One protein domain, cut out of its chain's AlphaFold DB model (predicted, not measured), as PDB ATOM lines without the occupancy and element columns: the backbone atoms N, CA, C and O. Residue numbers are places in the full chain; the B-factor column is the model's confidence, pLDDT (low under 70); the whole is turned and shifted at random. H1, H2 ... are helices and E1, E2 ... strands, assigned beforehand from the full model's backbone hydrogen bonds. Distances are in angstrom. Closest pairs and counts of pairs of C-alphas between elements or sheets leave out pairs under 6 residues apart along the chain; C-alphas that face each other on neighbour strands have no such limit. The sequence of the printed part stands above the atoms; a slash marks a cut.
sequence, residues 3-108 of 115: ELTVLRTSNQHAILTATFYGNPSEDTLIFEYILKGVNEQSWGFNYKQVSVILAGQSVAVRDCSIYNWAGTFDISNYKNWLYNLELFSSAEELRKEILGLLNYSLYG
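What this domain is: This is residues 3 to 108 of the 115 residues of an uncharacterized protein of Vibrio anguillarum (UniProt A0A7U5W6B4). Two antiparallel sheets meet at E1 and E7 and together make a curved wall partly wrapped round the long helix H2, while the short helix H1 packs on H2's residues 99 to 106. The 106 printed residues hold E1 E2 E3 E4 H1 E5 E6 E7 H2 in that order, with sheets E1 - E2 - E3 - E4 and E5 - E6 - E7. The class is mixed, helices and strands; the whole is compact, radius of gyration of the C-alphas 13.4 A, spanning 42 by 32 by 21 A.

Where its parts are: Find C-alpha 3 at (-50.584, -4.498, -38.378), where E1 (3 to 9, 18.5 A) begins. Then come E2 (12 to 18, 19.9 A), E3 (29 to 35, 16.1 A), E4 (42 to 46), H1 (47 to 55, 12.5 A), E5 (59 to 62), E6 (70 to 75, 16.7 A) and E7 (78 to 84, 17.6 A). H2 (91 to 107, 24.0 A) ends at C-alpha 107, (-63.870, 3.054, -40.534).

How they stand to each other: Each sheet is a meander, each strand the antiparallel neighbour of the one before; look for N 6 and O 14 at 2.9 A, N 17 and O 32 at 2.8 A, N 33 and O 43 at 2.7 A, N 62 and O 72 at 2.8 A, and N 73 and O 81 at 2.8 A. The sheets form a sandwich, two sheets face to face, strands at 55 degrees; the closest C-alphas of E1 and E7, Leu 7 and Leu 82, are 4.8 A apart. H2 makes two layers, a helix on one face of a sheet, with each: heights 9.6 A and 10.1 A. H1 and H2 touch, Val 50 and Leu 102 closest at 6.5 A between C-alphas, at a steep tilt of 43 degrees, opposite ways. In both helices every O i to N i+4 pair is within hydrogen-bond range.

The domain as a whole: The C-alphas farthest apart, of Asn 23 and Asn 68, are 42.8 A apart. The printed part has no cut and no long link, and no printed residue is under 70 in pLDDT.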
ATOM      1  N   GLU A   3     -51.645  -4.352 -39.376       95.81
ATOM      2  CA  GLU A   3     -50.584  -4.498 -38.378       95.81
ATOM      3  C   GLU A   3     -49.364  -3.640 -38.717       95.81
ATOM      4  O   GLU A   3     -49.103  -3.360 -39.887       95.81
ATOM      5  N   LEU A   4     -48.613  -3.252 -37.687       95.25
ATOM      6  CA  LEU A   4     -47.360  -2.516 -37.804       95.25
ATOM      7  C   LEU A   4     -46.379  -2.949 -36.713       95.25
ATOM      8  O   LEU A   4     -46.672  -2.866 -35.520       95.25
ATOM      9  N   THR A   5     -45.194  -3.389 -37.129       94.94
ATOM     10  CA  THR A   5     -44.123  -3.798 -36.216       94.94
ATOM     11  C   THR A   5     -43.451  -2.583 -35.588       94.94
ATOM     12  O   THR A   5     -42.986  -1.681 -36.282       94.94
ATOM     13  N   VAL A   6     -43.351  -2.599 -34.262       94.12
ATOM     14  CA  VAL A   6     -42.683  -1.582 -33.444       94.12
ATOM     15  C   VAL A   6     -41.887  -2.260 -32.327       94.12
ATOM     16  O   VAL A   6     -41.822  -3.489 -32.243       94.12
ATOM     17  N   LEU A   7     -41.265  -1.477 -31.451       93.81
ATOM     18  CA  LEU A   7     -40.536  -1.997 -30.303       93.81
ATOM     19  C   LEU A   7     -40.951  -1.287 -29.014       93.81
ATOM     20  O   LEU A   7     -41.203  -0.082 -28.986       93.81
ATOM     21  N   ARG A   8     -41.008  -2.039 -27.913       91.69
ATOM     22  CA  ARG A   8     -41.253  -1.483 -26.576       91.69
ATOM     23  C   ARG A   8     -39.963  -0.995 -25.916       91.69
ATOM     24  O   ARG A   8     -39.991   0.001 -25.192       91.69
ATOM     25  N   THR A   9     -38.868  -1.712 -26.154       90.19
ATOM     26  CA  THR A   9     -37.489  -1.439 -25.710       90.19
ATOM     27  C   THR A   9     -36.526  -1.836 -26.835       90.19
ATOM     28  O   THR A   9     -36.959  -2.346 -27.863       90.19
ATOM     29  N   SER A  10     -35.216  -1.655 -26.650       89.19
ATOM     30  CA  SER A  10     -34.201  -2.042 -27.645       89.19
ATOM     31  C   SER A  10     -34.161  -3.536 -27.986       89.19
ATOM     32  O   SER A  10     -33.573  -3.907 -28.995       89.19
ATOM     33  N   ASN A  11     -34.767  -4.390 -27.162       89.31
ATOM     34  CA  ASN A  11     -34.740  -5.846 -27.297       89.31
ATOM     35  C   ASN A  11     -36.132  -6.502 -27.234       89.31
ATOM     36  O   ASN A  11     -36.223  -7.727 -27.233       89.31
ATOM     37  N   GLN A  12     -37.207  -5.714 -27.161       92.00
ATOM     38  CA  GLN A  12     -38.572  -6.218 -27.020       92.00
ATOM     39  C   GLN A  12     -39.422  -5.761 -28.203       92.00
ATOM     40  O   GLN A  12     -39.804  -4.592 -28.291       92.00
ATOM     41  N   HIS A  13     -39.748  -6.702 -29.087       93.88
ATOM     42  CA  HIS A  13     -40.636  -6.462 -30.220       93.88
ATOM     43  C   HIS A  13     -42.088  -6.340 -29.768       93.88
ATOM     44  O   HIS A  13     -42.507  -6.946 -28.772       93.88
ATOM     45  N   ALA A  14     -42.851  -5.577 -30.540       94.69
ATOM     46  CA  ALA A  14     -44.285  -5.469 -30.397       94.69
ATOM     47  C   ALA A  14     -44.965  -5.241 -31.749       94.69
ATOM     48  O   ALA A  14     -44.330  -4.865 -32.734       94.69
ATOM     49  N   ILE A  15     -46.273  -5.462 -31.780       96.06
ATOM     50  CA  ILE A  15     -47.115  -5.229 -32.948       96.06
ATOM     51  C   ILE A  15     -48.224  -4.266 -32.541       96.06
ATOM     52  O   ILE A  15     -48.861  -4.456 -31.506       96.06
ATOM     53  N   LEU A  16     -48.425  -3.224 -33.341       97.12
ATOM     54  CA  LEU A  16     -49.641  -2.424 -33.319       97.12
ATOM     55  C   LEU A  16     -50.655  -3.101 -34.230       97.12
ATOM     56  O   LEU A  16     -50.381  -3.252 -35.418       97.12
ATOM     57  N   THR A  17     -51.809  -3.481 -33.701       97.12
ATOM     58  CA  THR A  17     -52.865  -4.147 -34.466       97.12
ATOM     59  C   THR A  17     -54.106  -3.271 -34.487       97.12
ATOM     60  O   THR A  17     -54.543  -2.773 -33.457       97.12
ATOM     61  N   ALA A  18     -54.690  -3.092 -35.667       97.12
ATOM     62  CA  ALA A  18     -55.952  -2.396 -35.866       97.12
ATOM     63  C   ALA A  18     -56.998  -3.366 -36.420       97.12
ATOM     64  O   ALA A  18     -56.823  -3.960 -37.495       97.12
ATOM     65  N   THR A  19     -58.116  -3.483 -35.714       96.44
ATOM     66  CA  THR A  19     -59.234  -4.352 -36.072       96.44
ATOM     67  C   THR A  19     -60.472  -3.507 -36.305       96.44
ATOM     68  O   THR A  19     -60.930  -2.789 -35.425       96.44
ATOM     69  N   PHE A  20     -61.016  -3.598 -37.515       95.75
ATOM     70  CA  PHE A  20     -62.296  -2.993 -37.843       95.75
ATOM     71  C   PHE A  20     -63.426  -3.958 -37.490       95.75
ATOM     72  O   PHE A  20     -63.419  -5.114 -37.921       95.75
ATOM     73  N   TYR A  21     -64.416  -3.451 -36.766       93.19
ATOM     74  CA  TYR A  21     -65.679  -4.131 -36.517       93.19
ATOM     75  C   TYR A  21     -66.798  -3.342 -37.194       93.19
ATOM     76  O   TYR A  21     -66.807  -2.118 -37.140       93.19
ATOM     77  N   GLY A  22     -67.762  -4.030 -37.813       91.31
ATOM     78  CA  GLY A  22     -68.871  -3.359 -38.505       91.31
ATOM     79  C   GLY A  22     -69.879  -2.675 -37.574       91.31
ATOM     80  O   GLY A  22     -70.575  -1.763 -38.003       91.31
ATOM     81  N   ASN A  23     -69.968  -3.110 -36.312       91.69
ATOM     82  CA  ASN A  23     -70.855  -2.524 -35.302       91.69
ATOM     83  C   ASN A  23     -70.246  -2.651 -33.885       91.69
ATOM     84  O   ASN A  23     -70.719  -3.463 -33.087       91.69
ATOM     85  N   PRO A  24     -69.139  -1.944 -33.591       94.12
ATOM     86  CA  PRO A  24     -68.488  -1.999 -32.287       94.12
ATOM     87  C   PRO A  24     -69.316  -1.256 -31.231       94.12
ATOM     88  O   PRO A  24     -69.917  -0.220 -31.509       94.12
ATOM     89  N   SER A  25     -69.298  -1.748 -29.993       94.56
ATOM     90  CA  SER A  25     -69.692  -0.932 -28.839       94.56
ATOM     91  C   SER A  25     -68.590   0.085 -28.507       94.56
ATOM     92  O   SER A  25     -67.436  -0.107 -28.895       94.56
ATOM     93  N   GLU A  26     -68.909   1.134 -27.737       93.56
ATOM     94  CA  GLU A  26     -67.912   2.135 -27.306       93.56
ATOM     95  C   GLU A  26     -66.687   1.505 -26.616       93.56
ATOM     96  O   GLU A  26     -65.565   1.988 -26.791       93.56
ATOM     97  N   ASP A  27     -66.902   0.411 -25.882       95.06
ATOM     98  CA  ASP A  27     -65.878  -0.310 -25.122       95.06
ATOM     99  C   ASP A  27     -65.177  -1.423 -25.911       95.06
ATOM    100  O   ASP A  27     -64.257  -2.058 -25.396       95.06
ATOM    101  N   THR A  28     -65.569  -1.660 -27.166       96.00
ATOM    102  CA  THR A  28     -64.908  -2.662 -28.011       96.00
ATOM    103  C   THR A  28     -63.466  -2.236 -28.268       96.00
ATOM    104  O   THR A  28     -63.225  -1.155 -28.805       96.00
ATOM    105  N   LEU A  29     -62.511  -3.085 -27.885       96.94
ATOM    106  CA  LEU A  29     -61.088  -2.913 -28.169       96.94
ATOM    107  C   LEU A  29     -60.855  -3.052 -29.680       96.94
ATOM    108  O   LEU A  29     -61.166  -4.094 -30.248       96.94
ATOM    109  N   ILE A  30     -60.350  -2.004 -30.333       97.38
ATOM    110  CA  ILE A  30     -60.189  -1.974 -31.803       97.38
ATOM    111  C   ILE A  30     -58.763  -1.663 -32.255       97.38
ATOM    112  O   ILE A  30     -58.428  -1.827 -33.428       97.38
ATOM    113  N   PHE A  31     -57.921  -1.200 -31.335       97.69
ATOM    114  CA  PHE A  31     -56.515  -0.932 -31.585       97.69
ATOM    115  C   PHE A  31     -55.697  -1.473 -30.421       97.69
ATOM    116  O   PHE A  31     -55.963  -1.119 -29.276       97.69
ATOM    117  N   GLU A  32     -54.699  -2.299 -30.694       97.31
ATOM    118  CA  GLU A  32     -53.953  -3.043 -29.684       97.31
ATOM    119  C   GLU A  32     -52.447  -2.881 -29.856       97.31
ATOM    120  O   GLU A  32     -51.931  -2.749 -30.961       97.31
ATOM    121  N   TYR A  33     -51.748  -2.932 -28.731       96.31
ATOM    122  CA  TYR A  33     -50.319  -3.148 -28.618       96.31
ATOM    123  C   TYR A  33     -50.119  -4.572 -28.134       96.31
ATOM    124  O   TYR A  33     -50.633  -4.928 -27.078       96.31
ATOM    125  N   ILE A  34     -49.351  -5.367 -28.866       95.56
ATOM    126  CA  ILE A  34     -49.085  -6.762 -28.521       95.56
ATOM    127  C   ILE A  34     -47.578  -6.938 -28.385       95.56
ATOM    128  O   ILE A  34     -46.861  -6.896 -29.383       95.56
ATOM    129  N   LEU A  35     -47.077  -7.127 -27.162       94.69
ATOM    130  CA  LEU A  35     -45.679  -7.508 -26.940       94.69
ATOM    131  C   LEU A  35     -45.449  -8.945 -27.409       94.69
ATOM    132  O   LEU A  35     -46.278  -9.809 -27.149       94.69
ATOM    133  N   LYS A  36     -44.310  -9.226 -28.046       91.75
ATOM    134  CA  LYS A  36     -43.984 -10.572 -28.550       91.75
ATOM    135  C   LYS A  36     -42.851 -11.239 -27.781       91.75
ATOM    136  O   LYS A  36     -41.794 -10.647 -27.609       91.75
ATOM    137  N   GLY A  37     -43.031 -12.491 -27.366       86.06
ATOM    138  CA  GLY A  37     -41.992 -13.284 -26.696       86.06
ATOM    139  C   GLY A  37     -42.431 -13.824 -25.336       86.06
ATOM    140  O   GLY A  37     -43.612 -14.045 -25.100       86.06
ATOM    141  N   VAL A  38     -41.468 -14.054 -24.437       73.25
ATOM    142  CA  VAL A  38     -41.679 -14.803 -23.177       73.25
ATOM    143  C   VAL A  38     -42.679 -14.126 -22.223       73.25
ATOM    144  O   VAL A  38     -43.337 -14.812 -21.452       73.25
ATOM    145  N   ASN A  39     -42.841 -12.802 -22.316       82.56
ATOM    146  CA  ASN A  39     -43.807 -12.020 -21.537       82.56
ATOM    147  C   ASN A  39     -44.839 -11.342 -22.456       82.56
ATOM    148  O   ASN A  39     -45.047 -10.130 -22.370       82.56
ATOM    149  N   GLU A  40     -45.428 -12.103 -23.385       89.56
ATOM    150  CA  GLU A  40     -46.484 -11.609 -24.276       89.56
ATOM    151  C   GLU A  40     -47.653 -11.038 -23.459       89.56
ATOM    152  O   GLU A  40     -48.225 -11.687 -22.584       89.56
ATOM    153  N   GLN A  41     -47.963  -9.776 -23.730       92.50
ATOM    154  CA  GLN A  41     -49.023  -9.007 -23.094       92.50
ATOM    155  C   GLN A  41     -49.667  -8.131 -24.160       92.50
ATOM    156  O   GLN A  41     -48.964  -7.605 -25.030       92.50
ATOM    157  N   SER A  42     -50.983  -7.953 -24.064       92.69
ATOM    158  CA  SER A  42     -51.714  -7.014 -24.900       92.69
ATOM    159  C   SER A  42     -52.517  -6.019 -24.077       92.69
ATOM    160  O   SER A  42     -52.981  -6.292 -22.968       92.69
ATOM    161  N   TRP A  43     -52.637  -4.825 -24.628       93.75
ATOM    162  CA  TRP A  43     -53.491  -3.748 -24.146       93.75
ATOM    163  C   TRP A  43     -53.793  -2.839 -25.327       93.75
ATOM    164  O   TRP A  43     -53.169  -2.953 -26.379       93.75
ATOM    165  N   GLY A  44     -54.715  -1.897 -25.188       95.69
ATOM    166  CA  GLY A  44     -55.071  -1.092 -26.342       95.69
ATOM    167  C   GLY A  44     -56.033   0.033 -26.051       95.69
ATOM    168  O   GLY A  44     -56.132   0.510 -24.918       95.69
ATOM    169  N   PHE A  45     -56.707   0.448 -27.113       97.81
ATOM    170  CA  PHE A  45     -57.718   1.481 -27.131       97.81
ATOM    171  C   PHE A  45     -59.038   0.928 -27.641       97.81
ATOM    172  O   PHE A  45     -59.103   0.242 -28.670       97.81
ATOM    173  N   ASN A  46     -60.099   1.255 -26.915       97.44
ATOM    174  CA  ASN A  46     -61.449   0.992 -27.373       97.44
ATOM    175  C   ASN A  46     -61.911   2.018 -28.417       97.44
ATOM    176  O   ASN A  46     -61.249   3.033 -28.663       97.44
ATOM    177  N   TYR A  47     -63.061   1.752 -29.030       96.62
ATOM    178  CA  TYR A  47     -63.652   2.593 -30.068       96.62
ATOM    179  C   TYR A  47     -63.749   4.071 -29.664       96.62
ATOM    180  O   TYR A  47     -63.348   4.971 -30.415       96.62
ATOM    181  N   LYS A  48     -64.215   4.336 -28.438       96.38
ATOM    182  CA  LYS A  48     -64.325   5.695 -27.897       96.38
ATOM    183  C   LYS A  48     -62.963   6.380 -27.780       96.38
ATOM    184  O   LYS A  48     -62.809   7.529 -28.193       96.38
ATOM    185  N   GLN A  49     -61.967   5.685 -27.238       97.25
ATOM    186  CA  GLN A  49     -60.618   6.220 -27.056       97.25
ATOM    187  C   GLN A  49     -59.944   6.529 -28.393       97.25
ATOM    188  O   GLN A  49     -59.372   7.608 -28.538       97.25
ATOM    189  N   VAL A  50     -60.046   5.640 -29.385       96.69
ATOM    190  CA  VAL A  50     -59.481   5.885 -30.725       96.69
ATOM    191  C   VAL A  50     -60.113   7.118 -31.375       96.69
ATOM    192  O   VAL A  50     -59.395   7.947 -31.939       96.69
ATOM    193  N   SER A  51     -61.429   7.296 -31.231       94.81
ATOM    194  CA  SER A  51     -62.140   8.477 -31.741       94.81
ATOM    195  C   SER A  51     -61.603   9.779 -31.132       94.81
ATOM    196  O   SER A  51     -61.340  10.747 -31.849       94.81
ATOM    197  N   VAL A  52     -61.358   9.794 -29.816       95.81
ATOM    198  CA  VAL A  52     -60.762  10.944 -29.111       95.81
ATOM    199  C   VAL A  52     -59.320  11.199 -29.562       95.81
ATOM    200  O   VAL A  52     -58.939  12.349 -29.774       95.81
ATOM    201  N   ILE A  53     -58.521  10.144 -29.746       96.12
ATOM    202  CA  ILE A  53     -57.122  10.250 -30.186       96.12
ATOM    203  C   ILE A  53     -57.023  10.919 -31.554       96.12
ATOM    204  O   ILE A  53     -56.178  11.799 -31.736       96.12
ATOM    205  N   LEU A  54     -57.877  10.522 -32.501       93.94
ATOM    206  CA  LEU A  54     -57.900  11.097 -33.844       93.94
ATOM    207  C   LEU A  54     -58.386  12.549 -33.835       93.94
ATOM    208  O   LEU A  54     -57.733  13.403 -34.435       93.94
ATOM    209  N   ALA A  55     -59.466  12.854 -33.107       91.81
ATOM    210  CA  ALA A  55     -59.989  14.218 -33.000       91.81
ATOM    211  C   ALA A  55     -58.988  15.186 -32.342       91.81
ATOM    212  O   ALA A  55     -58.831  16.320 -32.787       91.81
ATOM    213  N   GLY A  56     -58.281  14.730 -31.304       90.75
ATOM    214  CA  GLY A  56     -57.270  15.512 -30.590       90.75
ATOM    215  C   GLY A  56     -55.859  15.423 -31.176       90.75
ATOM    216  O   GLY A  56     -54.934  15.949 -30.561       90.75
ATOM    217  N   GLN A  57     -55.663  14.714 -32.295       85.88
ATOM    218  CA  GLN A  57     -54.354  14.445 -32.911       85.88
ATOM    219  C   GLN A  57     -53.276  13.994 -31.905       85.88
ATOM    220  O   GLN A  57     -52.123  14.420 -31.961       85.88
ATOM    221  N   SER A  58     -53.638  13.111 -30.972       93.44
ATOM    222  CA  SER A  58     -52.783  12.691 -29.848       93.44
ATOM    223  C   SER A  58     -51.731  11.637 -30.232       93.44
ATOM    224  O   SER A  58     -51.503  10.682 -29.488       93.44
ATOM    225  N   VAL A  59     -51.095  11.815 -31.392       96.56
ATOM    226  CA  VAL A  59     -50.007  10.982 -31.921       96.56
ATOM    227  C   VAL A  59     -48.790  11.869 -32.165       96.56
ATOM    228  O   VAL A  59     -48.831  12.765 -33.010       96.56
ATOM    229  N   ALA A  60     -47.703  11.607 -31.442       97.00
ATOM    230  CA  ALA A  60     -46.431  12.305 -31.610       97.00
ATOM    231  C   ALA A  60     -45.347  11.309 -32.017       97.00
ATOM    232  O   ALA A  60     -45.245  10.241 -31.421       97.00
ATOM    233  N   VAL A  61     -44.530  11.665 -33.006       97.44
ATOM    234  CA  VAL A  61     -43.422  10.839 -33.503       97.44
ATOM    235  C   VAL A  61     -42.174  11.707 -33.612       97.44
ATOM    236  O   VAL A  61     -42.270  12.886 -33.950       97.44
ATOM    237  N   ARG A  62     -41.015  11.146 -33.274       96.75
ATOM    238  CA  ARG A  62     -39.720  11.829 -33.251       96.75
ATOM    239  C   ARG A  62     -38.654  10.898 -33.820       96.75
ATOM    240  O   ARG A  62     -38.512   9.779 -33.336       96.75
ATOM    241  N   ASP A  63     -37.835  11.398 -34.740       94.75
ATOM    242  CA  ASP A  63     -36.713  10.661 -35.355       94.75
ATOM    243  C   ASP A  63     -35.490  10.513 -34.435       94.75
ATOM    244  O   ASP A  63     -34.358  10.357 -34.885       94.75
ATOM    245  N   CYS A  64     -35.690  10.599 -33.122       92.94
ATOM    246  CA  CYS A  64     -34.621  10.467 -32.151       92.94
ATOM    247  C   CYS A  64     -35.058   9.666 -30.926       92.94
ATOM    248  O   CYS A  64     -36.223   9.663 -30.504       92.94
ATOM    249  N   SER A  65     -34.075   8.988 -30.348       94.25
ATOM    250  CA  SER A  65     -34.167   8.288 -29.076       94.25
ATOM    251  C   SER A  65     -32.778   8.221 -28.433       94.25
ATOM    252  O   SER A  65     -31.810   8.783 -28.948       94.25
ATOM    253  N   ILE A  66     -32.661   7.515 -27.308       93.56
ATOM    254  CA  ILE A  66     -31.357   7.175 -26.718       93.56
ATOM    255  C   ILE A  66     -30.561   6.166 -27.569       93.56
ATOM    256  O   ILE A  66     -29.369   5.982 -27.341       93.56
ATOM    257  N   TYR A  67     -31.214   5.506 -28.528       93.56
ATOM    258  CA  TYR A  67     -30.614   4.559 -29.459       93.56
ATOM    259  C   TYR A  67     -30.466   5.218 -30.832       93.56
ATOM    260  O   TYR A  67     -31.438   5.703 -31.406       93.56
ATOM    261  N   ASN A  68     -29.257   5.198 -31.386       93.00
ATOM    262  CA  ASN A  68     -28.946   5.814 -32.681       93.00
ATOM    263  C   ASN A  68     -29.711   5.211 -33.874       93.00
ATOM    264  O   ASN A  68     -29.830   5.864 -34.902       93.00
ATOM    265  N   TRP A  69     -30.216   3.985 -33.744       92.81
ATOM    266  CA  TRP A  69     -30.969   3.271 -34.779       92.81
ATOM    267  C   TRP A  69     -32.496   3.412 -34.641       92.81
ATOM    268  O   TRP A  69     -33.234   2.906 -35.486       92.81
ATOM    269  N   ALA A  70     -32.992   4.073 -33.585       95.00
ATOM    270  CA  ALA A  70     -34.422   4.142 -33.292       95.00
ATOM    271  C   ALA A  70     -34.936   5.570 -33.094       95.00
ATOM    272  O   ALA A  70     -34.297   6.396 -32.436       95.00
ATOM    273  N   GLY A  71     -36.153   5.811 -33.577       96.25
ATOM    274  CA  GLY A  71     -36.972   6.953 -33.188       96.25
ATOM    275  C   GLY A  71     -37.948   6.589 -32.069       96.25
ATOM    276  O   GLY A  71     -38.056   5.426 -31.666       96.25
ATOM    277  N   THR A  72     -38.674   7.586 -31.560       97.56
ATOM    278  CA  THR A  72     -39.714   7.403 -30.540       97.56
ATOM    279  C   THR A  72     -41.088   7.845 -31.012       97.56
ATOM    280  O   THR A  72     -41.221   8.779 -31.800       97.56
ATOM    281  N   PHE A  73     -42.134   7.220 -30.480       97.75
ATOM    282  CA  PHE A  73     -43.496   7.697 -30.655       97.75
ATOM    283  C   PHE A  73     -44.358   7.525 -29.407       97.75
ATOM    284  O   PHE A  73     -44.090   6.715 -28.516       97.75
ATOM    285  N   ASP A  74     -45.428   8.310 -29.395       97.50
ATOM    286  CA  ASP A  74     -46.440   8.379 -28.361       97.50
ATOM    287  C   ASP A  74     -47.826   8.298 -29.010       97.50
ATOM    288  O   ASP A  74     -48.093   9.015 -29.976       97.50
ATOM    289  N   ILE A  75     -48.734   7.512 -28.433       97.06
ATOM    290  CA  ILE A  75     -50.168   7.566 -28.748       97.06
ATOM    291  C   ILE A  75     -50.919   7.719 -27.429       97.06
ATOM    292  O   ILE A  75     -50.906   6.819 -26.590       97.06
ATOM    293  N   SER A  76     -51.569   8.866 -27.226       95.25
ATOM    294  CA  SER A  76     -52.284   9.177 -25.980       95.25
ATOM    295  C   SER A  76     -51.426   8.903 -24.732       95.25
ATOM    296  O   SER A  76     -50.343   9.471 -24.609       95.25
ATOM    297  N   ASN A  77     -51.872   8.041 -23.818       92.50
ATOM    298  CA  ASN A  77     -51.193   7.642 -22.587       92.50
ATOM    299  C   ASN A  77     -50.053   6.626 -22.787       92.50
ATOM    300  O   ASN A  77     -49.273   6.422 -21.859       92.50
ATOM    301  N   TYR A  78     -49.909   6.010 -23.962       93.31
ATOM    302  CA  TYR A  78     -48.801   5.097 -24.242       93.31
ATOM    303  C   TYR A  78     -47.631   5.872 -24.849       93.31
ATOM    304  O   TYR A  78     -47.678   6.307 -25.999       93.31
ATOM    305  N   LYS A  79     -46.588   6.073 -24.040       94.62
ATOM    306  CA  LYS A  79     -45.449   6.951 -24.341       94.62
ATOM    307  C   LYS A  79     -44.143   6.185 -24.546       94.62
ATOM    308  O   LYS A  79     -43.967   5.107 -23.977       94.62
ATOM    309  N   ASN A  80     -43.203   6.808 -25.255       93.56
ATOM    310  CA  ASN A  80     -41.822   6.352 -25.437       93.56
ATOM    311  C   ASN A  80     -41.715   4.950 -26.054       93.56
ATOM    312  O   ASN A  80     -40.885   4.138 -25.639       93.56
ATOM    313  N   TRP A  81     -42.577   4.651 -27.022       95.75
ATOM    314  CA  TRP A  81     -42.407   3.478 -27.871       95.75
ATOM    315  C   TRP A  81     -41.343   3.741 -28.919       95.75
ATOM    316  O   TRP A  81     -41.076   4.892 -29.245       95.75
ATOM    317  N   LEU A  82     -40.738   2.680 -29.435       96.38
ATOM    318  CA  LEU A  82     -39.640   2.756 -30.383       96.38
ATOM    319  C   LEU A  82     -40.069   2.235 -31.750       96.38
ATOM    320  O   LEU A  82     -40.878   1.314 -31.863       96.38
ATOM    321  N   TYR A  83     -39.467   2.795 -32.788       95.69
ATOM    322  CA  TYR A  83     -39.524   2.269 -34.147       95.69
ATOM    323  C   TYR A  83     -38.132   2.290 -34.763       95.69
ATOM    324  O   TYR A  83     -37.283   3.086 -34.363       95.69
ATOM    325  N   ASN A  84     -37.901   1.404 -35.728       93.69
ATOM    326  CA  ASN A  84     -36.626   1.328 -36.425       93.69
ATOM    327  C   ASN A  84     -36.564   2.404 -37.525       93.69
ATOM    328  O   ASN A  84     -37.448   2.453 -38.382       93.69
ATOM    329  N   LEU A  85     -35.518   3.237 -37.501       92.69
ATOM    330  CA  LEU A  85     -35.277   4.287 -38.502       92.69
ATOM    331  C   LEU A  85     -34.909   3.724 -39.888       92.69
ATOM    332  O   LEU A  85     -35.006   4.431 -40.880       92.69
ATOM    333  N   GLU A  86     -34.513   2.455 -39.986       91.06
ATOM    334  CA  GLU A  86     -34.303   1.772 -41.271       91.06
ATOM    335  C   GLU A  86     -35.622   1.349 -41.933       91.06
ATOM    336  O   GLU A  86     -35.666   1.165 -43.147       91.06
ATOM    337  N   LEU A  87     -36.694   1.179 -41.149       89.38
ATOM    338  CA  LEU A  87     -38.018   0.797 -41.660       89.38
ATOM    339  C   LEU A  87     -38.872   2.005 -42.052       89.38
ATOM    340  O   LEU A  87     -39.781   1.862 -42.863       89.38
ATOM    341  N   PHE A  88     -38.594   3.170 -41.465       89.81
ATOM    342  CA  PHE A  88     -39.314   4.414 -41.710       89.81
ATOM    343  C   PHE A  88     -38.314   5.520 -41.988       89.81
ATOM    344  O   PHE A  88     -37.522   5.880 -41.120       89.81
ATOM    345  N   SER A  89     -38.401   6.105 -43.176       79.38
ATOM    346  CA  SER A  89     -37.458   7.118 -43.654       79.38
ATOM    347  C   SER A  89     -37.599   8.449 -42.906       79.38
ATOM    348  O   SER A  89     -36.736   9.317 -43.026       79.38
ATOM    349  N   SER A  90     -38.712   8.651 -42.187       90.00
ATOM    350  CA  SER A  90     -38.974   9.845 -41.373       90.00
ATOM    351  C   SER A  90     -40.070   9.626 -40.322       90.00
ATOM    352  O   SER A  90     -40.940   8.763 -40.475       90.00
ATOM    353  N   ALA A  91     -40.114  10.498 -39.315       94.50
ATOM    354  CA  ALA A  91     -41.134  10.501 -38.270       94.50
ATOM    355  C   ALA A  91     -42.536  10.714 -38.843       94.50
ATOM    356  O   ALA A  91     -43.513  10.149 -38.349       94.50
ATOM    357  N   GLU A  92     -42.646  11.511 -39.905       94.75
ATOM    358  CA  GLU A  92     -43.924  11.772 -40.563       94.75
ATOM    359  C   GLU A  92     -44.438  10.548 -41.334       94.75
ATOM    360  O   GLU A  92     -45.649  10.348 -41.418       94.75
ATOM    361  N   GLU A  93     -43.549   9.700 -41.859       94.12
ATOM    362  CA  GLU A  93     -43.930   8.433 -42.493       94.12
ATOM    363  C   GLU A  93     -44.564   7.487 -41.470       94.12
ATOM    364  O   GLU A  93     -45.708   7.065 -41.646       94.12
ATOM    365  N   LEU A  94     -43.888   7.256 -40.339       96.00
ATOM    366  CA  LEU A  94     -44.460   6.445 -39.266       96.00
ATOM    367  C   LEU A  94     -45.757   7.059 -38.721       96.00
ATOM    368  O   LEU A  94     -46.727   6.344 -38.463       96.00
ATOM    369  N   ARG A  95     -45.802   8.385 -38.544       96.31
ATOM    370  CA  ARG A  95     -47.003   9.072 -38.059       96.31
ATOM    371  C   ARG A  95     -48.197   8.813 -38.976       96.31
ATOM    372  O   ARG A  95     -49.292   8.556 -38.474       96.31
ATOM    373  N   LYS A  96     -48.001   8.846 -40.297       94.56
ATOM    374  CA  LYS A  96     -49.047   8.521 -41.278       94.56
ATOM    375  C   LYS A  96     -49.508   7.073 -41.171       94.56
ATOM    376  O   LYS A  96     -50.716   6.849 -41.192       94.56
ATOM    377  N   GLU A  97     -48.597   6.122 -40.995       95.62
ATOM    378  CA  GLU A  97     -48.955   4.709 -40.811       95.62
ATOM    379  C   GLU A  97     -49.764   4.482 -39.525       95.62
ATOM    380  O   GLU A  97     -50.824   3.851 -39.558       95.62
ATOM    381  N   ILE A  98     -49.350   5.084 -38.405       96.62
ATOM    382  CA  ILE A  98     -50.091   5.022 -37.136       96.62
ATOM    383  C   ILE A  98     -51.495   5.624 -37.288       96.62
ATOM    384  O   ILE A  98     -52.486   5.009 -36.888       96.62
ATOM    385  N   LEU A  99     -51.609   6.813 -37.887       95.88
ATOM    386  CA  LEU A  99     -52.908   7.444 -38.139       95.88
ATOM    387  C   LEU A  99     -53.759   6.627 -39.121       95.88
ATOM    388  O   LEU A  99     -54.980   6.579 -38.979       95.88
ATOM    389  N   GLY A 100     -53.136   5.970 -40.097       95.06
ATOM    390  CA  GLY A 100     -53.791   5.064 -41.034       95.06
ATOM    391  C   GLY A 100     -54.381   3.836 -40.343       95.06
ATOM    392  O   GLY A 100     -55.516   3.461 -40.635       95.06
ATOM    393  N   LEU A 101     -53.655   3.248 -39.391       96.06
ATOM    394  CA  LEU A 101     -54.138   2.141 -38.561       96.06
ATOM    395  C   LEU A 101     -55.296   2.565 -37.654       96.06
ATOM    396  O   LEU A 101     -56.318   1.882 -37.612       96.06
ATOM    397  N   LEU A 102     -55.170   3.704 -36.969       96.19
ATOM    398  CA  LEU A 102     -56.236   4.241 -36.115       96.19
ATOM    399  C   LEU A 102     -57.507   4.521 -36.933       96.19
ATOM    400  O   LEU A 102     -58.587   4.071 -36.559       96.19
ATOM    401  N   ASN A 103     -57.385   5.176 -38.093       95.12
ATOM    402  CA  ASN A 103     -58.522   5.392 -38.994       95.12
ATOM    403  C   ASN A 103     -59.127   4.074 -39.486       95.12
ATOM    404  O   ASN A 103     -60.345   3.914 -39.482       95.12
ATOM    405  N   TYR A 104     -58.285   3.111 -39.871       95.56
ATOM    406  CA  TYR A 104     -58.750   1.795 -40.296       95.56
ATOM    407  C   TYR A 104     -59.561   1.099 -39.196       95.56
ATOM    408  O   TYR A 104     -60.600   0.519 -39.500       95.56
ATOM    409  N   SER A 105     -59.136   1.183 -37.932       95.81
ATOM    410  CA  SER A 105     -59.868   0.559 -36.823       95.81
ATOM    411  C   SER A 105     -61.286   1.119 -36.636       95.81
ATOM    412  O   SER A 105     -62.188   0.367 -36.276       95.81
ATOM    413  N   LEU A 106     -61.514   2.404 -36.943       94.00
ATOM    414  CA  LEU A 106     -62.841   3.027 -36.854       94.00
ATOM    415  C   LEU A 106     -63.706   2.803 -38.095       94.00
ATOM    416  O   LEU A 106     -64.911   2.598 -37.964       94.00
ATOM    417  N   TYR A 107     -63.112   2.885 -39.287       92.44
ATOM    418  CA  TYR A 107     -63.870   3.054 -40.534       92.44
ATOM    419  C   TYR A 107     -63.676   1.925 -41.550       92.44
ATOM    420  O   TYR A 107     -64.375   1.881 -42.558       92.44
ATOM    421  N   GLY A 108     -62.729   1.010 -41.327       86.12
ATOM    422  CA  GLY A 108     -62.508  -0.157 -42.186       86.12
ATOM    423  C   GLY A 108     -61.859   0.136 -43.541       86.12
ATOM    424  O   GLY A 108     -61.455  -0.800 -44.230       86.12
TER     425      GLY A 108